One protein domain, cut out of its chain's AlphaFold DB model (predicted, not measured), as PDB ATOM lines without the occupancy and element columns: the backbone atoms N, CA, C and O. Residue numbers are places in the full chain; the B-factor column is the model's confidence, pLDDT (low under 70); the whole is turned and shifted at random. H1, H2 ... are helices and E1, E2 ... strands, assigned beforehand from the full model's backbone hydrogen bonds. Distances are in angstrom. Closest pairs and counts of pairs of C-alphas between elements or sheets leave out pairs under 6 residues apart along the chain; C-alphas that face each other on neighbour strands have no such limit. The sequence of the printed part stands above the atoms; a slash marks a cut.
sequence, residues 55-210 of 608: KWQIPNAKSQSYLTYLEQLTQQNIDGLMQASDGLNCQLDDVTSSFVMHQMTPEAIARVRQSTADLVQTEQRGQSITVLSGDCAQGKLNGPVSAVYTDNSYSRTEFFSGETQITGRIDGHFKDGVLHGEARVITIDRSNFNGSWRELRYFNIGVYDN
ATOM      1  N   LYS A  55     -11.609   4.184  31.394       53.44
ATOM      2  CA  LYS A  55     -11.884   5.195  30.362       53.44
ATOM      3  C   LYS A  55     -12.633   6.369  30.998       53.44
ATOM      4  O   LYS A  55     -13.823   6.238  31.285       53.44
ATOM      5  N   TRP A  56     -11.956   7.493  31.239       62.78
ATOM      6  CA  TRP A  56     -12.590   8.642  31.896       62.78
ATOM      7  C   TRP A  56     -13.715   9.232  31.034       62.78
ATOM      8  O   TRP A  56     -13.668   9.214  29.802       62.78
ATOM      9  N   GLN A  57     -14.744   9.750  31.697       66.31
ATOM     10  CA  GLN A  57     -15.972  10.217  31.061       66.31
ATOM     11  C   GLN A  57     -16.080  11.741  31.112       66.31
ATOM     12  O   GLN A  57     -15.526  12.373  32.009       66.31
ATOM     13  N   ILE A  58     -16.828  12.328  30.170       67.88
ATOM     14  CA  ILE A  58     -17.193  13.749  30.233       67.88
ATOM     15  C   ILE A  58     -17.941  13.984  31.561       67.88
ATOM     16  O   ILE A  58     -18.949  13.293  31.779       67.88
ATOM     17  N   PRO A  59     -17.468  14.892  32.446       57.62
ATOM     18  CA  PRO A  59     -17.770  14.814  33.879       57.62
ATOM     19  C   PRO A  59     -19.237  14.987  34.272       57.62
ATOM     20  O   PRO A  59     -19.661  14.438  35.284       57.62
ATOM     21  N   ASN A  60     -20.017  15.759  33.511       70.12
ATOM     22  CA  ASN A  60     -21.435  15.993  33.788       70.12
ATOM     23  C   ASN A  60     -22.210  16.439  32.531       70.12
ATOM     24  O   ASN A  60     -21.635  16.661  31.462       70.12
ATOM     25  N   ALA A  61     -23.530  16.584  32.679       68.00
ATOM     26  CA  ALA A  61     -24.445  16.956  31.602       68.00
ATOM     27  C   ALA A  61     -24.216  18.370  31.031       68.00
ATOM     28  O   ALA A  61     -24.398  18.559  29.833       68.00
ATOM     29  N   LYS A  62     -23.764  19.349  31.832       69.94
ATOM     30  CA  LYS A  62     -23.485  20.714  31.347       69.94
ATOM     31  C   LYS A  62     -22.261  20.735  30.427       69.94
ATOM     32  O   LYS A  62     -22.307  21.332  29.351       69.94
ATOM     33  N   SER A  63     -21.206  20.003  30.796       70.50
ATOM     34  CA  SER A  63     -20.055  19.787  29.907       70.50
ATOM     35  C   SER A  63     -20.473  19.083  28.605       70.50
ATOM     36  O   SER A  63     -19.989  19.422  27.529       70.50
ATOM     37  N   GLN A  64     -21.403  18.124  28.689       71.12
ATOM     38  CA  GLN A  64     -21.929  17.408  27.525       71.12
ATOM     39  C   GLN A  64     -22.743  18.326  26.594       71.12
ATOM     40  O   GLN A  64     -22.540  18.275  25.384       71.12
ATOM     41  N   SER A  65     -23.609  19.197  27.132       67.88
ATOM     42  CA  SER A  65     -24.382  20.152  26.321       67.88
ATOM     43  C   SER A  65     -23.501  21.203  25.644       67.88
ATOM     44  O   SER A  65     -23.741  21.542  24.489       67.88
ATOM     45  N   TYR A  66     -22.456  21.684  26.330       74.44
ATOM     46  CA  TYR A  66     -21.471  22.586  25.727       74.44
ATOM     47  C   TYR A  66     -20.710  21.904  24.584       74.44
ATOM     48  O   TYR A  66     -20.573  22.506  23.522       74.44
ATOM     49  N   LEU A  67     -20.289  20.643  24.749       67.62
ATOM     50  CA  LEU A  67     -19.668  19.886  23.659       67.62
ATOM     51  C   LEU A  67     -20.606  19.770  22.450       67.62
ATOM     52  O   LEU A  67     -20.204  20.129  21.350       67.62
ATOM     53  N   THR A  68     -21.857  19.344  22.643       67.56
ATOM     54  CA  THR A  68     -22.807  19.167  21.529       67.56
ATOM     55  C   THR A  68     -23.138  20.479  20.812       67.56
ATOM     56  O   THR A  68     -23.242  20.484  19.586       67.56
ATOM     57  N   TYR A  69     -23.235  21.607  21.525       66.44
ATOM     58  CA  TYR A  69     -23.371  22.921  20.888       66.44
ATOM     59  C   TYR A  69     -22.122  23.295  20.071       66.44
ATOM     60  O   TYR A  69     -22.246  23.746  18.934       66.44
ATOM     61  N   LEU A  70     -20.913  23.075  20.605       67.62
ATOM     62  CA  LEU A  70     -19.677  23.350  19.865       67.62
ATOM     63  C   LEU A  70     -19.523  22.433  18.641       67.62
ATOM     64  O   LEU A  70     -19.111  22.897  17.581       67.62
ATOM     65  N   GLU A  71     -19.910  21.160  18.742       69.44
ATOM     66  CA  GLU A  71     -19.949  20.213  17.621       69.44
ATOM     67  C   GLU A  71     -20.892  20.689  16.506       69.44
ATOM     68  O   GLU A  71     -20.497  20.668  15.338       69.44
ATOM     69  N   GLN A  72     -22.088  21.184  16.851       67.50
ATOM     70  CA  GLN A  72     -23.012  21.822  15.901       67.50
ATOM     71  C   GLN A  72     -22.409  23.088  15.281       67.50
ATOM     72  O   GLN A  72     -22.489  23.274  14.067       67.50
ATOM     73  N   LEU A  73     -21.753  23.934  16.081       66.62
ATOM     74  CA  LEU A  73     -21.103  25.146  15.590       66.62
ATOM     75  C   LEU A  73     -19.980  24.823  14.583       66.62
ATOM     76  O   LEU A  73     -19.856  25.518  13.581       66.62
ATOM     77  N   THR A  74     -19.244  23.711  14.751       65.19
ATOM     78  CA  THR A  74     -18.236  23.263  13.758       65.19
ATOM     79  C   THR A  74     -18.805  22.903  12.376       65.19
ATOM     80  O   THR A  74     -18.028  22.632  11.462       65.19
ATOM     81  N   GLN A  75     -20.132  22.872  12.214       65.62
ATOM     82  CA  GLN A  75     -20.831  22.615  10.946       65.62
ATOM     83  C   GLN A  75     -21.391  23.902  10.305       65.62
ATOM     84  O   GLN A  75     -21.995  23.841   9.235       65.62
ATOM     85  N   GLN A  76     -21.218  25.063  10.947       67.12
ATOM     86  CA  GLN A  76     -21.709  26.360  10.472       67.12
ATOM     87  C   GLN A  76     -20.661  27.108   9.629       67.12
ATOM     88  O   GLN A  76     -19.474  26.779   9.628       67.12
ATOM     89  N   ASN A  77     -21.094  28.167   8.936       70.44
ATOM     90  CA  ASN A  77     -20.202  29.084   8.223       70.44
ATOM     91  C   ASN A  77     -19.431  29.987   9.209       70.44
ATOM     92  O   ASN A  77     -19.781  31.152   9.410       70.44
ATOM     93  N   ILE A  78     -18.384  29.437   9.830       73.38
ATOM     94  CA  ILE A  78     -17.535  30.148  10.798       73.38
ATOM     95  C   ILE A  78     -16.956  31.438  10.204       73.38
ATOM     96  O   ILE A  78     -17.005  32.479  10.849       73.38
ATOM     97  N   ASP A  79     -16.475  31.404   8.961       72.12
ATOM     98  CA  ASP A  79     -15.892  32.571   8.289       72.12
ATOM     99  C   ASP A  79     -16.916  33.710   8.062       72.12
ATOM    100  O   ASP A  79     -16.523  34.856   7.857       72.12
ATOM    101  N   GLY A  80     -18.223  33.425   8.155       71.50
ATOM    102  CA  GLY A  80     -19.294  34.424   8.249       71.50
ATOM    103  C   GLY A  80     -19.488  34.989   9.664       71.50
ATOM    104  O   GLY A  80     -19.613  36.200   9.823       71.50
ATOM    105  N   LEU A  81     -19.451  34.142  10.701       69.88
ATOM    106  CA  LEU A  81     -19.558  34.570  12.110       69.88
ATOM    107  C   LEU A  81     -18.412  35.506  12.535       69.88
ATOM    108  O   LEU A  81     -18.594  36.341  13.420       69.88
ATOM    109  N   MET A  82     -17.244  35.353  11.910       75.81
ATOM    110  CA  MET A  82     -16.012  36.095  12.200       75.81
ATOM    111  C   MET A  82     -15.931  37.464  11.496       75.81
ATOM    112  O   MET A  82     -14.945  38.178  11.676       75.81
ATOM    113  N   GLN A  83     -16.924  37.844  10.683       73.44
ATOM    114  CA  GLN A  83     -16.916  39.133   9.983       73.44
ATOM    115  C   GLN A  83     -17.268  40.283  10.930       73.44
ATOM    116  O   GLN A  83     -18.225  40.208  11.701       73.44
ATOM    117  N   ALA A  84     -16.511  41.377  10.834       66.06
ATOM    118  CA  ALA A  84     -16.879  42.632  11.467       66.06
ATOM    119  C   ALA A  84     -17.966  43.334  10.637       66.06
ATOM    120  O   ALA A  84     -17.755  43.629   9.460       66.06
ATOM    121  N   SER A  85     -19.104  43.631  11.264       66.56
ATOM    122  CA  SER A  85     -20.011  44.687  10.806       66.56
ATOM    123  C   SER A  85     -19.419  46.068  11.121       66.56
ATOM    124  O   SER A  85     -18.334  46.169  11.702       66.56
ATOM    125  N   ASP A  86     -20.160  47.138  10.823       72.31
ATOM    126  CA  ASP A  86     -19.915  48.435  11.460       72.31
ATOM    127  C   ASP A  86     -19.880  48.243  12.987       72.31
ATOM    128  O   ASP A  86     -20.815  47.694  13.578       72.31
ATOM    129  N   GLY A  87     -18.758  48.617  13.603       74.12
ATOM    130  CA  GLY A  87     -18.487  48.398  15.021       74.12
ATOM    131  C   GLY A  87     -18.785  49.623  15.882       74.12
ATOM    132  O   GLY A  87     -18.746  50.765  15.420       74.12
ATOM    133  N   LEU A  88     -19.021  49.389  17.171       82.19
ATOM    134  CA  LEU A  88     -19.122  50.451  18.165       82.19
ATOM    135  C   LEU A  88     -17.754  51.126  18.346       82.19
ATOM    136  O   LEU A  88     -16.748  50.460  18.597       82.19
ATOM    137  N   ASN A  89     -17.715  52.459  18.257       81.31
ATOM    138  CA  ASN A  89     -16.499  53.238  18.492       81.31
ATOM    139  C   ASN A  89     -16.149  53.249  19.991       81.31
ATOM    140  O   ASN A  89     -16.580  54.125  20.741       81.31
ATOM    141  N   CYS A  90     -15.395  52.238  20.414       83.75
ATOM    142  CA  CYS A  90     -15.076  51.933  21.799       83.75
ATOM    143  C   CYS A  90     -13.566  51.667  21.924       83.75
ATOM    144  O   CYS A  90     -13.075  50.631  21.479       83.75
ATOM    145  N   GLN A  91     -12.818  52.602  22.517       89.81
ATOM    146  CA  GLN A  91     -11.416  52.374  22.887       89.81
ATOM    147  C   GLN A  91     -11.370  51.688  24.252       89.81
ATOM    148  O   GLN A  91     -11.673  52.315  25.265       89.81
ATOM    149  N   LEU A  92     -11.040  50.398  24.255       93.12
ATOM    150  CA  LEU A  92     -10.992  49.559  25.453       93.12
ATOM    151  C   LEU A  92      -9.765  49.852  26.327       93.12
ATOM    152  O   LEU A  92      -8.710  50.220  25.814       93.12
ATOM    153  N   ASP A  93      -9.891  49.634  27.640       93.75
ATOM    154  CA  ASP A  93      -8.735  49.594  28.544       93.75
ATOM    155  C   ASP A  93      -7.943  48.274  28.393       93.75
ATOM    156  O   ASP A  93      -8.417  47.302  27.791       93.75
ATOM    157  N   ASP A  94      -6.710  48.231  28.911       90.50
ATOM    158  CA  ASP A  94      -5.819  47.065  28.771       90.50
ATOM    159  C   ASP A  94      -6.425  45.787  29.379       90.50
ATOM    160  O   ASP A  94      -6.228  44.686  28.863       90.50
ATOM    161  N   VAL A  95      -7.190  45.923  30.469       92.56
ATOM    162  CA  VAL A  95      -7.821  44.800  31.180       92.56
ATOM    163  C   VAL A  95      -8.975  44.227  30.360       92.56
ATOM    164  O   VAL A  95      -9.066  43.014  30.180       92.56
ATOM    165  N   THR A  96      -9.827  45.091  29.816       94.25
ATOM    166  CA  THR A  96     -10.974  44.699  28.996       94.25
ATOM    167  C   THR A  96     -10.510  44.121  27.663       94.25
ATOM    168  O   THR A  96     -11.010  43.082  27.234       94.25
ATOM    169  N   SER A  97      -9.479  44.716  27.055       91.56
ATOM    170  CA  SER A  97      -8.814  44.181  25.860       91.56
ATOM    171  C   SER A  97      -8.242  42.780  26.109       91.56
ATOM    172  O   SER A  97      -8.475  41.857  25.326       91.56
ATOM    173  N   SER A  98      -7.558  42.597  27.245       88.00
ATOM    174  CA  SER A  98      -7.010  41.316  27.707       88.00
ATOM    175  C   SER A  98      -8.091  40.237  27.871       88.00
ATOM    176  O   SER A  98      -7.899  39.098  27.437       88.00
ATOM    177  N   PHE A  99      -9.256  40.583  28.432       88.62
ATOM    178  CA  PHE A  99     -10.374  39.643  28.569       88.62
ATOM    179  C   PHE A  99     -11.088  39.333  27.249       88.62
ATOM    180  O   PHE A  99     -11.447  38.177  27.030       88.62
ATOM    181  N   VAL A 100     -11.253  40.306  26.350       88.38
ATOM    182  CA  VAL A 100     -11.827  40.062  25.015       88.38
ATOM    183  C   VAL A 100     -10.943  39.113  24.202       88.38
ATOM    184  O   VAL A 100     -11.443  38.128  23.663       88.38
ATOM    185  N   MET A 101      -9.634  39.377  24.149       84.38
ATOM    186  CA  MET A 101      -8.695  38.701  23.247       84.38
ATOM    187  C   MET A 101      -8.158  37.366  23.787       84.38
ATOM    188  O   MET A 101      -7.982  36.416  23.024       84.38
ATOM    189  N   HIS A 102      -7.906  37.278  25.097       82.19
ATOM    190  CA  HIS A 102      -7.238  36.126  25.718       82.19
ATOM    191  C   HIS A 102      -8.021  35.500  26.885       82.19
ATOM    192  O   HIS A 102      -7.564  34.508  27.449       82.19
ATOM    193  N   GLN A 103      -9.161  36.081  27.282       88.00
ATOM    194  CA  GLN A 103     -10.006  35.627  28.403       88.00
ATOM    195  C   GLN A 103      -9.249  35.482  29.743       88.00
ATOM    196  O   GLN A 103      -9.607  34.684  30.611       88.00
ATOM    197  N   MET A 104      -8.200  36.290  29.919       81.56
ATOM    198  CA  MET A 104      -7.289  36.289  31.066       81.56
ATOM    199  C   MET A 104      -7.003  37.718  31.544       81.56
ATOM    200  O   MET A 104      -7.286  38.687  30.839       81.56
ATOM    201  N   THR A 105      -6.390  37.859  32.725       79.25
ATOM    202  CA  THR A 105      -5.859  39.149  33.199       79.25
ATOM    203  C   THR A 105      -4.488  39.462  32.570       79.25
ATOM    204  O   THR A 105      -3.745  38.527  32.236       79.25
ATOM    205  N   PRO A 106      -4.082  40.745  32.476       79.88
ATOM    206  CA  PRO A 106      -2.771  41.124  31.946       79.88
ATOM    207  C   PRO A 106      -1.583  40.456  32.659       79.88
ATOM    208  O   PRO A 106      -0.600  40.091  32.019       79.88
ATOM    209  N   GLU A 107      -1.669  40.211  33.972       79.56
ATOM    210  CA  GLU A 107      -0.601  39.553  34.742       79.56
ATOM    211  C   GLU A 107      -0.520  38.047  34.458       79.56
ATOM    212  O   GLU A 107       0.545  37.443  34.601       79.56
ATOM    213  N   ALA A 108      -1.628  37.410  34.065       71.94
ATOM    214  CA  ALA A 108      -1.606  36.029  33.595       71.94
ATOM    215  C   ALA A 108      -0.894  35.935  32.239       71.94
ATOM    216  O   ALA A 108       0.038  35.141  32.115       71.94
ATOM    217  N   ILE A 109      -1.230  36.814  31.290       72.94
ATOM    218  CA  ILE A 109      -0.548  36.907  29.989       72.94
ATOM    219  C   ILE A 109       0.943  37.210  30.172       72.94
ATOM    220  O   ILE A 109       1.781  36.567  29.543       72.94
ATOM    221  N   ALA A 110       1.300  38.145  31.058       72.62
ATOM    222  CA  ALA A 110       2.694  38.482  31.337       72.62
ATOM    223  C   ALA A 110       3.495  37.271  31.848       72.62
ATOM    224  O   ALA A 110       4.607  37.034  31.379       72.62
ATOM    225  N   ARG A 111       2.921  36.458  32.749       67.50
ATOM    226  CA  ARG A 111       3.549  35.210  33.229       67.50
ATOM    227  C   ARG A 111       3.684  34.158  32.127       67.50
ATOM    228  O   ARG A 111       4.729  33.518  32.046       67.50
ATOM    229  N   VAL A 112       2.668  33.999  31.275       64.19
ATOM    230  CA  VAL A 112       2.719  33.093  30.114       64.19
ATOM    231  C   VAL A 112       3.844  33.514  29.168       64.19
ATOM    232  O   VAL A 112       4.754  32.721  28.930       64.19
ATOM    233  N   ARG A 113       3.855  34.781  28.727       66.75
ATOM    234  CA  ARG A 113       4.893  35.352  27.848       66.75
ATOM    235  C   ARG A 113       6.293  35.262  28.462       66.75
ATOM    236  O   ARG A 113       7.246  34.964  27.754       66.75
ATOM    237  N   GLN A 114       6.434  35.455  29.776       66.19
ATOM    238  CA  GLN A 114       7.715  35.258  30.463       66.19
ATOM    239  C   GLN A 114       8.162  33.787  30.443       66.19
ATOM    240  O   GLN A 114       9.348  33.522  30.287       66.19
ATOM    241  N   SER A 115       7.236  32.828  30.567       59.91
ATOM    242  CA  SER A 115       7.562  31.395  30.514       59.91
ATOM    243  C   SER A 115       7.862  30.863  29.106       59.91
ATOM    244  O   SER A 115       8.543  29.848  28.986       59.91
ATOM    245  N   THR A 116       7.396  31.537  28.047       57.06
ATOM    246  CA  THR A 116       7.731  31.194  26.653       57.06
ATOM    247  C   THR A 116       8.964  31.931  26.130       57.06
ATOM    248  O   THR A 116       9.632  31.401  25.246       57.06
ATOM    249  N   ALA A 117       9.331  33.087  26.696       58.34
ATOM    250  CA  ALA A 117      10.508  33.866  26.289       58.34
ATOM    251  C   ALA A 117      11.851  33.115  26.425       58.34
ATOM    252  O   ALA A 117      12.779  33.391  25.664       58.34
ATOM    253  N   ASP A 118      11.944  32.142  27.340       55.09
ATOM    254  CA  ASP A 118      13.102  31.241  27.486       55.09
ATOM    255  C   ASP A 118      13.250  30.248  26.307       55.09
ATOM    256  O   ASP A 118      14.290  29.604  26.167       55.09
ATOM    257  N   LEU A 119      12.212  30.094  25.471       57.81
ATOM    258  CA  LEU A 119      12.128  29.115  24.377       57.81
ATOM    259  C   LEU A 119      11.948  29.766  22.996       57.81
ATOM    260  O   LEU A 119      12.476  29.257  22.007       57.81
ATOM    261  N   VAL A 120      11.192  30.868  22.912       61.62
ATOM    262  CA  VAL A 120      10.804  31.533  21.660       61.62
ATOM    263  C   VAL A 120      10.858  33.053  21.815       61.62
ATOM    264  O   VAL A 120      10.220  33.630  22.695       61.62
ATOM    265  N   GLN A 121      11.562  33.730  20.906       65.06
ATOM    266  CA  GLN A 121      11.485  35.185  20.776       65.06
ATOM    267  C   GLN A 121      10.220  35.559  19.999       65.06
ATOM    268  O   GLN A 121      10.016  35.090  18.879       65.06
ATOM    269  N   THR A 122       9.384  36.408  20.597       67.38
ATOM    270  CA  THR A 122       8.103  36.856  20.030       67.38
ATOM    271  C   THR A 122       8.146  38.349  19.719       67.38
ATOM    272  O   THR A 122       8.405  39.160  20.607       67.38
ATOM    273  N   GLU A 123       7.845  38.715  18.477       78.56
ATOM    274  CA  GLU A 123       7.609  40.090  18.036       78.56
ATOM    275  C   GLU A 123       6.105  40.292  17.802       78.56
ATOM    276  O   GLU A 123       5.515  39.641  16.940       78.56
ATOM    277  N   GLN A 124       5.476  41.201  18.551       79.44
ATOM    278  CA  GLN A 124       4.076  41.578  18.337       79.44
ATOM    279  C   GLN A 124       3.986  42.527  17.134       79.44
ATOM    280  O   GLN A 124       4.617  43.583  17.142       79.44
ATOM    281  N   ARG A 125       3.217  42.164  16.099       79.62
ATOM    282  CA  ARG A 125       3.153  42.903  14.820       79.62
ATOM    283  C   ARG A 125       1.847  43.656  14.587       79.62
ATOM    284  O   ARG A 125       1.830  44.608  13.813       79.62
ATOM    285  N   GLY A 126       0.770  43.269  15.258       81.50
ATOM    286  CA  GLY A 126      -0.487  44.010  15.237       81.50
ATOM    287  C   GLY A 126      -1.530  43.364  16.134       81.50
ATOM    288  O   GLY A 126      -1.506  42.156  16.337       81.50
ATOM    289  N   GLN A 127      -2.442  44.170  16.664       86.62
ATOM    290  CA  GLN A 127      -3.608  43.683  17.392       86.62
ATOM    291  C   GLN A 127      -4.793  44.614  17.120       86.62
ATOM    292  O   GLN A 127      -4.605  45.825  16.976       86.62
ATOM    293  N   SER A 128      -6.004  44.071  17.052       90.81
ATOM    294  CA  SER A 128      -7.231  44.865  16.939       90.81
ATOM    295  C   SER A 128      -8.386  44.208  17.682       90.81
ATOM    296  O   SER A 128      -8.422  42.988  17.846       90.81
ATOM    297  N   ILE A 129      -9.341  45.028  18.118       92.00
ATOM    298  CA  ILE A 129     -10.627  44.594  18.658       92.00
ATOM    299  C   ILE A 129     -11.703  45.486  18.037       92.00
ATOM    300  O   ILE A 129     -11.583  46.710  18.078       92.00
ATOM    301  N   THR A 130     -12.756  44.873  17.506       91.81
ATOM    302  CA  THR A 130     -13.970  45.551  17.048       91.81
ATOM    303  C   THR A 130     -15.139  45.043  17.881       91.81
ATOM    304  O   THR A 130     -15.536  43.882  17.772       91.81
ATOM    305  N   VAL A 131     -15.692  45.912  18.728       90.69
ATOM    306  CA  VAL A 131     -16.902  45.611  19.505       90.69
ATOM    307  C   VAL A 131     -18.104  45.704  18.565       90.69
ATOM    308  O   VAL A 131     -18.349  46.754  17.975       90.69
ATOM    309  N   LEU A 132     -18.837  44.604  18.403       87.38
ATOM    310  CA  LEU A 132     -20.032  44.520  17.558       87.38
ATOM    311  C   LEU A 132     -21.291  44.908  18.345       87.38
ATOM    312  O   LEU A 132     -22.179  45.573  17.818       87.38
ATOM    313  N   SER A 133     -21.361  44.517  19.619       86.88
ATOM    314  CA  SER A 133     -22.438  44.893  20.538       86.88
ATOM    315  C   SER A 133     -21.984  44.850  22.000       86.88
ATOM    316  O   SER A 133     -21.014  44.172  22.341       86.88
ATOM    317  N   GLY A 134     -22.695  45.581  22.860       84.88
ATOM    318  CA  GLY A 134     -22.433  45.695  24.298       84.88
ATOM    319  C   GLY A 134     -22.483  47.145  24.776       84.88
ATOM    320  O   GLY A 134     -22.449  48.069  23.963       84.88
ATOM    321  N   ASP A 135     -22.563  47.353  26.091       88.50
ATOM    322  CA  ASP A 135     -22.341  48.677  26.681       88.50
ATOM    323  C   ASP A 135     -20.833  48.929  26.831       88.50
ATOM    324  O   ASP A 135     -20.094  48.040  27.259       88.50
ATOM    325  N   CYS A 136     -20.379  50.132  26.470       90.12
ATOM    326  CA  CYS A 136     -18.983  50.557  26.553       90.12
ATOM    327  C   CYS A 136     -18.884  51.944  27.192       90.12
ATOM    328  O   CYS A 136     -19.191  52.961  26.567       90.12
ATOM    329  N   ALA A 137     -18.384  51.988  28.427       87.56
ATOM    330  CA  ALA A 137     -18.176  53.218  29.180       87.56
ATOM    331  C   ALA A 137     -16.744  53.260  29.725       87.56
ATOM    332  O   ALA A 137     -16.283  52.310  30.351       87.56
ATOM    333  N   GLN A 138     -16.024  54.365  29.495       88.81
ATOM    334  CA  GLN A 138     -14.643  54.561  29.979       88.81
ATOM    335  C   GLN A 138     -13.662  53.436  29.566       88.81
ATOM    336  O   GLN A 138     -12.723  53.130  30.293       88.81
ATOM    337  N   GLY A 139     -13.895  52.805  28.408       90.25
ATOM    338  CA  GLY A 139     -13.106  51.672  27.905       90.25
ATOM    339  C   GLY A 139     -13.415  50.317  28.552       90.25
ATOM    340  O   GLY A 139     -12.728  49.337  28.267       90.25
ATOM    341  N   LYS A 140     -14.456  50.243  29.385       94.44
ATOM    342  CA  LYS A 140     -14.934  49.020  30.033       94.44
ATOM    343  C   LYS A 140     -16.228  48.539  29.398       94.44
ATOM    344  O   LYS A 140     -17.126  49.336  29.129       94.44
ATOM    345  N   LEU A 141     -16.312  47.226  29.207       93.62
ATOM    346  CA  LEU A 141     -17.489  46.545  28.679       93.62
ATOM    347  C   LEU A 141     -18.417  46.075  29.806       93.62
ATOM    348  O   LEU A 141     -17.944  45.623  30.855       93.62
ATOM    349  N   ASN A 142     -19.727  46.155  29.565       91.44
ATOM    350  CA  ASN A 142     -20.781  45.719  30.484       91.44
ATOM    351  C   ASN A 142     -21.933  45.007  29.756       91.44
ATOM    352  O   ASN A 142     -22.264  45.324  28.612       91.44
ATOM    353  N   GLY A 143     -22.588  44.082  30.463       86.75
ATOM    354  CA  GLY A 143     -23.753  43.345  29.975       86.75
ATOM    355  C   GLY A 143     -23.400  42.282  28.924       86.75
ATOM    356  O   GLY A 143     -22.252  41.833  28.875       86.75
ATOM    357  N   PRO A 144     -24.369  41.850  28.094       87.50
ATOM    358  CA  PRO A 144     -24.104  40.969  26.962       87.50
ATOM    359  C   PRO A 144     -23.302  41.709  25.886       87.50
ATOM    360  O   PRO A 144     -23.708  42.767  25.406       87.50
ATOM    361  N   VAL A 145     -22.177  41.123  25.492       89.94
ATOM    362  CA  VAL A 145     -21.193  41.689  24.566       89.94
ATOM    363  C   VAL A 145     -20.939  40.717  23.422       89.94
ATOM    364  O   VAL A 145     -20.850  39.504  23.633       89.94
ATOM    365  N   SER A 146     -20.735  41.266  22.228       89.88
ATOM    366  CA  SER A 146     -20.127  40.570  21.099       89.88
ATOM    367  C   SER A 146     -18.951  41.384  20.568       89.88
ATOM    368  O   SER A 146     -19.090  42.582  20.312       89.88
ATOM    369  N   ALA A 147     -17.791  40.757  20.394       88.81
ATOM    370  CA  ALA A 147     -16.606  41.400  19.834       88.81
ATOM    371  C   ALA A 147     -15.797  40.426  18.973       88.81
ATOM    372  O   ALA A 147     -15.679  39.243  19.297       88.81
ATOM    373  N   VAL A 148     -15.195  40.941  17.903       90.75
ATOM    374  CA  VAL A 148     -14.191  40.228  17.099       90.75
ATOM    375  C   VAL A 148     -12.817  40.854  17.301       90.75
ATOM    376  O   VAL A 148     -12.707  42.047  17.583       90.75
ATOM    377  N   TYR A 149     -11.764  40.054  17.184       90.25
ATOM    378  CA  TYR A 149     -10.394  40.485  17.444       90.25
ATOM    379  C   TYR A 149      -9.386  39.864  16.477       90.25
ATOM    380  O   TYR A 149      -9.632  38.810  15.886       90.25
ATOM    381  N   THR A 150      -8.234  40.523  16.331       89.50
ATOM    382  CA  THR A 150      -7.057  39.972  15.646       89.50
ATOM    383  C   THR A 150      -5.806  40.155  16.500       89.50
ATOM    384  O   THR A 150      -5.665  41.173  17.178       89.50
ATOM    385  N   ASP A 151      -4.913  39.170  16.473       82.88
ATOM    386  CA  ASP A 151      -3.636  39.148  17.188       82.88
ATOM    387  C   ASP A 151      -2.572  38.535  16.263       82.88
ATOM    388  O   ASP A 151      -2.614  37.349  15.939       82.88
ATOM    389  N   ASN A 152      -1.650  39.371  15.784       82.44
ATOM    390  CA  ASN A 152      -0.623  39.010  14.813       82.44
ATOM    391  C   ASN A 152       0.766  39.108  15.452       82.44
ATOM    392  O   ASN A 152       1.203  40.188  15.868       82.44
ATOM    393  N   SER A 153       1.497  37.996  15.449       78.06
ATOM    394  CA  SER A 153       2.837  37.878  16.029       78.06
ATOM    395  C   SER A 153       3.804  37.135  15.104       78.06
ATOM    396  O   SER A 153       3.414  36.365  14.226       78.06
ATOM    397  N   TYR A 154       5.098  37.378  15.291       75.38
ATOM    398  CA  TYR A 154       6.173  36.665  14.613       75.38
ATOM    399  C   TYR A 154       7.066  35.971  15.641       75.38
ATOM    400  O   TYR A 154       7.531  36.581  16.603       75.38
ATOM    401  N   SER A 155       7.275  34.677  15.428       68.81
ATOM    402  CA  SER A 155       7.964  33.757  16.329       68.81
ATOM    403  C   SER A 155       9.333  33.391  15.766       68.81
ATOM    404  O   SER A 155       9.450  33.058  14.583       68.81
ATOM    405  N   ARG A 156      10.371  33.384  16.607       59.38
ATOM    406  CA  ARG A 156      11.725  32.971  16.221       59.38
ATOM    407  C   ARG A 156      12.419  32.153  17.309       59.38
ATOM    408  O   ARG A 156      12.485  32.561  18.464       59.38
ATOM    409  N   THR A 157      13.012  31.038  16.898       59.50
ATOM    410  CA  THR A 157      13.932  30.213  17.694       59.50
ATOM    411  C   THR A 157      15.257  30.042  16.943       59.50
ATOM    412  O   THR A 157      15.484  30.673  15.906       59.50
ATOM    413  N   GLU A 158      16.149  29.186  17.445       50.34
ATOM    414  CA  GLU A 158      17.321  28.725  16.688       50.34
ATOM    415  C   GLU A 158      16.974  27.697  15.587       50.34
ATOM    416  O   GLU A 158      17.750  27.527  14.649       50.34
ATOM    417  N   PHE A 159      15.801  27.048  15.658       49.06
ATOM    418  CA  PHE A 159      15.403  25.950  14.759       49.06
ATOM    419  C   PHE A 159      14.339  26.325  13.719       49.06
ATOM    420  O   PHE A 159      14.219  25.654  12.695       49.06
ATOM    421  N   PHE A 160      13.539  27.362  13.975       56.72
ATOM    422  CA  PHE A 160      12.483  27.824  13.074       56.72
ATOM    423  C   PHE A 160      12.204  29.318  13.247       56.72
ATOM    424  O   PHE A 160      12.514  29.932  14.269       56.72
ATOM    425  N   SER A 161      11.553  29.899  12.245       63.91
ATOM    426  CA  SER A 161      10.847  31.168  12.401       63.91
ATOM    427  C   SER A 161       9.554  31.142  11.597       63.91
ATOM    428  O   SER A 161       9.441  30.369  10.640       63.91
ATOM    429  N   GLY A 162       8.579  31.951  11.991       65.19
ATOM    430  CA  GLY A 162       7.277  31.954  11.343       65.19
ATOM    431  C   GLY A 162       6.324  33.008  11.869       65.19
ATOM    432  O   GLY A 162       6.556  33.617  12.911       65.19
ATOM    433  N   GLU A 163       5.256  33.225  11.118       74.81
ATOM    434  CA  GLU A 163       4.213  34.199  11.431       74.81
ATOM    435  C   GLU A 163       2.958  33.477  11.921       74.81
ATOM    436  O   GLU A 163       2.575  32.452  11.356       74.81
ATOM    437  N   THR A 164       2.327  34.025  12.956       73.88
ATOM    438  CA  THR A 164       1.072  33.548  13.535       73.88
ATOM    439  C   THR A 164       0.068  34.695  13.498       73.88
ATOM    440  O   THR A 164       0.298  35.753  14.084       73.88
ATOM    441  N   GLN A 165      -1.037  34.476  12.793       79.62
ATOM    442  CA  GLN A 165      -2.169  35.380  12.658       79.62
ATOM    443  C   GLN A 165      -3.380  34.723  13.315       79.62
ATOM    444  O   GLN A 165      -3.935  33.752  12.796       79.62
ATOM    445  N   ILE A 166      -3.785  35.238  14.469       83.00
ATOM    446  CA  ILE A 166      -4.967  34.780  15.187       83.00
ATOM    447  C   ILE A 166      -6.117  35.725  14.858       83.00
ATOM    448  O   ILE A 166      -5.999  36.939  15.024       83.00
ATOM    449  N   THR A 167      -7.254  35.176  14.443       85.44
ATOM    450  CA  THR A 167      -8.535  35.893  14.459       85.44
ATOM    451  C   THR A 167      -9.466  35.239  15.468       85.44
ATOM    452  O   THR A 167      -9.404  34.031  15.705       85.44
ATOM    453  N   GLY A 168     -10.331  36.026  16.099       86.94
ATOM    454  CA  GLY A 168     -11.223  35.522  17.134       86.94
ATOM    455  C   GLY A 168     -12.550  36.255  17.215       86.94
ATOM    456  O   GLY A 168     -12.689  37.384  16.748       86.94
ATOM    457  N   ARG A 169     -13.519  35.593  17.842       88.75
ATOM    458  CA  ARG A 169     -14.813  36.142  18.238       88.75
ATOM    459  C   ARG A 169     -15.112  35.713  19.664       88.75
ATOM    460  O   ARG A 169     -14.963  34.536  19.986       88.75
ATOM    461  N   ILE A 170     -15.590  36.641  20.483       88.75
ATOM    462  CA  ILE A 170     -16.160  36.363  21.799       88.75
ATOM    463  C   ILE A 170     -17.599  36.874  21.864       88.75
ATOM    464  O   ILE A 170     -17.887  38.013  21.504       88.75
ATOM    465  N   ASP A 171     -18.491  36.014  22.347       88.12
ATOM    466  CA  ASP A 171     -19.862  36.342  22.729       88.12
ATOM    467  C   ASP A 171     -20.014  35.980  24.213       88.12
ATOM    468  O   ASP A 171     -19.843  34.818  24.586       88.12
ATOM    469  N   GLY A 172     -20.277  36.947  25.092       90.31
ATOM    470  CA  GLY A 172     -20.219  36.714  26.539       90.31
ATOM    471  C   GLY A 172     -20.753  37.863  27.384       90.31
ATOM    472  O   GLY A 172     -20.997  38.953  26.877       90.31
ATOM    473  N   HIS A 173     -20.928  37.621  28.683       91.31
ATOM    474  CA  HIS A 173     -21.327  38.665  29.634       91.31
ATOM    475  C   HIS A 173     -20.115  39.302  30.321       91.31
ATOM    476  O   HIS A 173     -19.242  38.599  30.837       91.31
ATOM    477  N   PHE A 174     -20.080  40.633  30.344       92.88
ATOM    478  CA  PHE A 174     -19.043  41.440  30.987       92.88
ATOM    479  C   PHE A 174     -19.611  42.298  32.122       92.88
ATOM    480  O   PHE A 174     -20.790  42.661  32.142       92.88
ATOM    481  N   LYS A 175     -18.738  42.658  33.058       93.31
ATOM    482  CA  LYS A 175     -19.011  43.548  34.183       93.31
ATOM    483  C   LYS A 175     -17.732  44.297  34.542       93.31
ATOM    484  O   LYS A 175     -16.705  43.665  34.775       93.31
ATOM    485  N   ASP A 176     -17.780  45.624  34.563       93.00
ATOM    486  CA  ASP A 176     -16.640  46.506  34.853       93.00
ATOM    487  C   ASP A 176     -15.388  46.225  33.984       93.00
ATOM    488  O   ASP A 176     -14.258  46.517  34.389       93.00
ATOM    489  N   GLY A 177     -15.575  45.667  32.779       92.06
ATOM    490  CA  GLY A 177     -14.503  45.256  31.865       92.06
ATOM    491  C   GLY A 177     -14.007  43.806  31.996       92.06
ATOM    492  O   GLY A 177     -13.164  43.389  31.208       92.06
ATOM    493  N   VAL A 178     -14.524  43.004  32.934       93.94
ATOM    494  CA  VAL A 178     -14.123  41.590  33.114       93.94
ATOM    495  C   VAL A 178     -15.281  40.619  32.863       93.94
ATOM    496  O   VAL A 178     -16.446  40.976  33.024       93.94
ATOM    497  N   LEU A 179     -14.977  39.372  32.484       91.62
ATOM    498  CA  LEU A 179     -15.998  38.348  32.209       91.62
ATOM    499  C   LEU A 179     -16.782  37.959  33.477       91.62
ATOM    500  O   LEU A 179     -16.191  37.630  34.508       91.62
ATOM    501  N   HIS A 180     -18.114  37.965  33.406       91.81
ATOM    502  CA  HIS A 180     -19.005  37.650  34.527       91.81
ATOM    503  C   HIS A 180     -20.309  37.013  34.013       91.81
ATOM    504  O   HIS A 180     -21.267  37.707  33.679       91.81
ATOM    505  N   GLY A 181     -20.325  35.683  33.920       88.62
ATOM    506  CA  GLY A 181     -21.380  34.885  33.289       88.62
ATOM    507  C   GLY A 181     -20.816  33.805  32.363       88.62
ATOM    508  O   GLY A 181     -19.643  33.437  32.457       88.62
ATOM    509  N   GLU A 182     -21.648  33.268  31.469       86.81
ATOM    510  CA  GLU A 182     -21.176  32.415  30.371       86.81
ATOM    511  C   GLU A 182     -20.466  33.252  29.295       86.81
ATOM    512  O   GLU A 182     -20.892  34.365  28.976       86.81
ATOM    513  N   ALA A 183     -19.407  32.694  28.705       87.44
ATOM    514  CA  ALA A 183     -18.761  33.227  27.512       87.44
ATOM    515  C   ALA A 183     -18.456  32.098  26.518       87.44
ATOM    516  O   ALA A 183     -18.095  30.984  26.908       87.44
ATOM    517  N   ARG A 184     -18.603  32.407  25.231       87.75
ATOM    518  CA  ARG A 184     -18.335  31.532  24.089       87.75
ATOM    519  C   ARG A 184     -17.268  32.188  23.225       87.75
ATOM    520  O   ARG A 184     -17.370  33.377  22.935       87.75
ATOM    521  N   VAL A 185     -16.254  31.426  22.827       85.75
ATOM    522  CA  VAL A 185     -15.125  31.935  22.037       85.75
ATOM    523  C   VAL A 185     -14.906  31.052  20.816       85.75
ATOM    524  O   VAL A 185     -14.887  29.824  20.920       85.75
ATOM    525  N   ILE A 186     -14.716  31.691  19.668       83.38
ATOM    526  CA  ILE A 186     -14.212  31.090  18.435       83.38
ATOM    527  C   ILE A 186     -12.823  31.683  18.203       83.38
ATOM    528  O   ILE A 186     -12.653  32.899  18.297       83.38
ATOM    529  N   THR A 187     -11.834  30.857  17.881       83.12
ATOM    530  CA  THR A 187     -10.487  31.319  17.525       83.12
ATOM    531  C   THR A 187      -9.977  30.534  16.325       83.12
ATOM    532  O   THR A 187     -10.057  29.305  16.301       83.12
ATOM    533  N   ILE A 188      -9.439  31.235  15.331       79.00
ATOM    534  CA  ILE A 188      -8.761  30.658  14.173       79.00
ATOM    535  C   ILE A 188      -7.294  31.081  14.257       79.00
ATOM    536  O   ILE A 188      -6.979  32.261  14.131       79.00
ATOM    537  N   ASP A 189      -6.406  30.119  14.486       78.31
ATOM    538  CA  ASP A 189      -4.954  30.302  14.418       78.31
ATOM    539  C   ASP A 189      -4.497  29.937  13.005       78.31
ATOM    540  O   ASP A 189      -4.608  28.779  12.589       78.31
ATOM    541  N   ARG A 190      -4.012  30.928  12.253       75.00
ATOM    542  CA  ARG A 190      -3.295  30.727  10.993       75.00
ATOM    543  C   ARG A 190      -1.813  30.910  11.262       75.00
ATOM    544  O   ARG A 190      -1.368  32.015  11.552       75.00
ATOM    545  N   SER A 191      -1.036  29.846  11.120       68.94
ATOM    546  CA  SER A 191       0.391  29.852  11.443       68.94
ATOM    547  C   SER A 191       1.241  29.308  10.297       68.94
ATOM    548  O   SER A 191       0.908  28.286   9.698       68.94
ATOM    549  N   ASN A 192       2.352  29.975   9.990       67.69
ATOM    550  CA  ASN A 192       3.262  29.626   8.900       67.69
ATOM    551  C   ASN A 192       4.678  29.389   9.418       67.69
ATOM    552  O   ASN A 192       5.421  30.342   9.652       67.69
ATOM    553  N   PHE A 193       5.065  28.117   9.525       59.56
ATOM    554  CA  PHE A 193       6.435  27.711   9.834       59.56
ATOM    555  C   PHE A 193       7.084  27.110   8.592       59.56
ATOM    556  O   PHE A 193       6.542  26.207   7.957       59.56
ATOM    557  N   ASN A 194       8.261  27.631   8.244       52.97
ATOM    558  CA  ASN A 194       9.078  27.181   7.113       52.97
ATOM    559  C   ASN A 194       8.384  27.219   5.728       52.97
ATOM    560  O   ASN A 194       8.794  26.496   4.821       52.97
ATOM    561  N   GLY A 195       7.395  28.101   5.527       55.94
ATOM    562  CA  GLY A 195       6.855  28.431   4.198       55.94
ATOM    563  C   GLY A 195       5.546  27.733   3.815       55.94
ATOM    564  O   GLY A 195       5.250  27.602   2.631       55.94
ATOM    565  N   SER A 196       4.752  27.272   4.779       61.41
ATOM    566  CA  SER A 196       3.403  26.741   4.541       61.41
ATOM    567  C   SER A 196       2.460  27.145   5.669       61.41
ATOM    568  O   SER A 196       2.744  26.883   6.836       61.41
ATOM    569  N   TRP A 197       1.336  27.774   5.318       67.88
ATOM    570  CA  TRP A 197       0.278  28.109   6.270       67.88
ATOM    571  C   TRP A 197      -0.482  26.847   6.696       67.88
ATOM    572  O   TRP A 197      -0.916  26.062   5.854       67.88
ATOM    573  N   ARG A 198      -0.674  26.689   8.005       65.88
ATOM    574  CA  ARG A 198      -1.632  25.776   8.638       65.88
ATOM    575  C   ARG A 198      -2.745  26.602   9.272       65.88
ATOM    576  O   ARG A 198      -2.486  27.711   9.735       65.88
ATOM    577  N   GLU A 199      -3.951  26.051   9.327       70.94
ATOM    578  CA  GLU A 199      -5.069  26.624  10.077       70.94
ATOM    579  C   GLU A 199      -5.519  25.646  11.169       70.94
ATOM    580  O   GLU A 199      -5.648  24.446  10.921       70.94
ATOM    581  N   LEU A 200      -5.758  26.163  12.373       69.44
ATOM    582  CA  LEU A 200      -6.311  25.431  13.509       69.44
ATOM    583  C   LEU A 200      -7.524  26.188  14.047       69.44
ATOM    584  O   LEU A 200      -7.437  27.379  14.358       69.44
ATOM    585  N   ARG A 201      -8.661  25.496  14.169       73.31
ATOM    586  CA  ARG A 201      -9.910  26.076  14.676       73.31
ATOM    587  C   ARG A 201     -10.139  25.622  16.114       73.31
ATOM    588  O   ARG A 201     -10.170  24.421  16.391       73.31
ATOM    589  N   TYR A 202     -10.312  26.587  17.011       79.25
ATOM    590  CA  TYR A 202     -10.624  26.392  18.423       79.25
ATOM    591  C   TYR A 202     -12.010  26.956  18.724       79.25
ATOM    592  O   TYR A 202     -12.364  28.055  18.297       79.25
ATOM    593  N   PHE A 203     -12.768  26.223  19.526       79.06
ATOM    594  CA  PHE A 203     -14.081  26.619  20.008       79.06
ATOM    595  C   PHE A 203     -14.131  26.389  21.517       79.06
ATOM    596  O   PHE A 203     -13.695  25.338  21.987       79.06
ATOM    597  N   ASN A 204     -14.611  27.352  22.297       85.62
ATOM    598  CA  ASN A 204     -14.631  27.287  23.758       85.62
ATOM    599  C   ASN A 204     -15.986  27.752  24.303       85.62
ATOM    600  O   ASN A 204     -16.544  28.728  23.804       85.62
ATOM    601  N   ILE A 205     -16.490  27.081  25.341       84.50
ATOM    602  CA  ILE A 205     -17.496  27.646  26.248       84.50
ATOM    603  C   ILE A 205     -17.020  27.482  27.687       84.50
ATOM    604  O   ILE A 205     -16.661  26.379  28.111       84.50
ATOM    605  N   GLY A 206     -17.091  28.572  28.446       88.50
ATOM    606  CA  GLY A 206     -16.740  28.627  29.858       88.50
ATOM    607  C   GLY A 206     -17.670  29.536  30.652       88.50
ATOM    608  O   GLY A 206     -18.454  30.302  30.090       88.50
ATOM    609  N   VAL A 207     -17.574  29.461  31.980       88.38
ATOM    610  CA  VAL A 207     -18.275  30.365  32.906       88.38
ATOM    611  C   VAL A 207     -17.257  31.088  33.780       88.38
ATOM    612  O   VAL A 207     -16.282  30.484  34.231       88.38
ATOM    613  N   TYR A 208     -17.479  32.378  34.015       89.50
ATOM    614  CA  TYR A 208     -16.546  33.266  34.701       89.50
ATOM    615  C   TYR A 208     -17.241  34.041  35.824       89.50
ATOM    616  O   TYR A 208     -18.353  34.529  35.645       89.50
ATOM    617  N   ASP A 209     -16.560  34.201  36.956       91.00
ATOM    618  CA  ASP A 209     -16.927  35.102  38.045       91.00
ATOM    619  C   ASP A 209     -15.898  36.233  38.163       91.00
ATOM    620  O   ASP A 209     -14.785  36.023  38.648       91.00
ATOM    621  N   ASN A 210     -16.259  37.438  37.713       89.62
ATOM    622  CA  ASN A 210     -15.415  38.639  37.809       89.62
ATOM    623  C   ASN A 210     -13.984  38.386  37.264       89.62
ATOM    624  O   ASN A 210     -12.979  38.683  37.913       89.62
TER     625      ASN A 210
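Overview. This is residues 55 to 210 of the 608 residues of an uncharacterized protein of Pseudidiomarina gelatinasegens (UniProt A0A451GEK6). A long, twisted sheet of five strands, E1 to E5, bends over at one end and curls round the short helix H3, while H1 lies over the opposite face at edge strand E5. H4 packs on H3 with its residues 106 to 109 alone, is not on the sheet, and leads by a tight link into E1. The printed part has 156 residues, with H1 to H4 before E1 to E5; the sheet's order is E1 E2 E3 E4 E5, antiparallel throughout, and the class is mixed. It is compact, with a radius of gyration of the C-alphas of 16.7 A and spans of 48 by 45 by 31 A.

Along the chain. Find C-alpha 61 at (-24.445, 16.956, 31.602); from there H1 runs 18.3 A to residue 73. Next come H2, residues 78 to 81, H3, residues 94 to 102, and H4, residues 106 to 117, 16.2 A. From C-alpha 121 at (11.485, 35.185, 20.776) E1 runs 35.7 A to residue 137. E2 is 140 to 156, 34.0 A; E3 161 to 175, 39.0 A; E4 178 to 193, 34.0 A; E5 197 to 209, 36.8 A, ending at (-16.927, 35.102, 38.045).

Arrangement. The strands form a meander of four hairpins, each strand the antiparallel neighbour of the one before; look for N 128 and O 150 at 2.9 A, N 147 and O 170 at 3.0 A, N 167 and O 188 at 2.9 A, and N 185 and O 204 at 2.9 A. E2 bends by 135 degrees at residue 143, E4 by 123 degrees at 181. The sheet curls round H3, whose closest C-alphas to E2 are Thr 96 and Lys 140, 6.0 A. H4, not on the sheet, touches H3 with residues 106 to 109 alone, Ser 98 and Pro 106 having the closest C-alphas, 6.0 A. H1 is on the opposite face from H3, making three layers, helices on both faces of a sheet; its height is 8.9 A, over E5, with C-alphas 66 and 205 closest at 6.5 A. H2 only grazes the sheet with residues 78 to 81. Every O i to N i+4 pair is within hydrogen-bond range in H1, H3 and H4; H2 is too short for one.

Size, cuts and confidence. The C-alphas of Lys 55 and Asn 89 are the two farthest apart, 49.7 A. The printed part has no cut; the link from H2 to H3 is long, the others tight. Mean pLDDT of the printed part is 77.7; low stretches include residues 67 to 76, 111 to 122, 155 to 162 and 191 to 198.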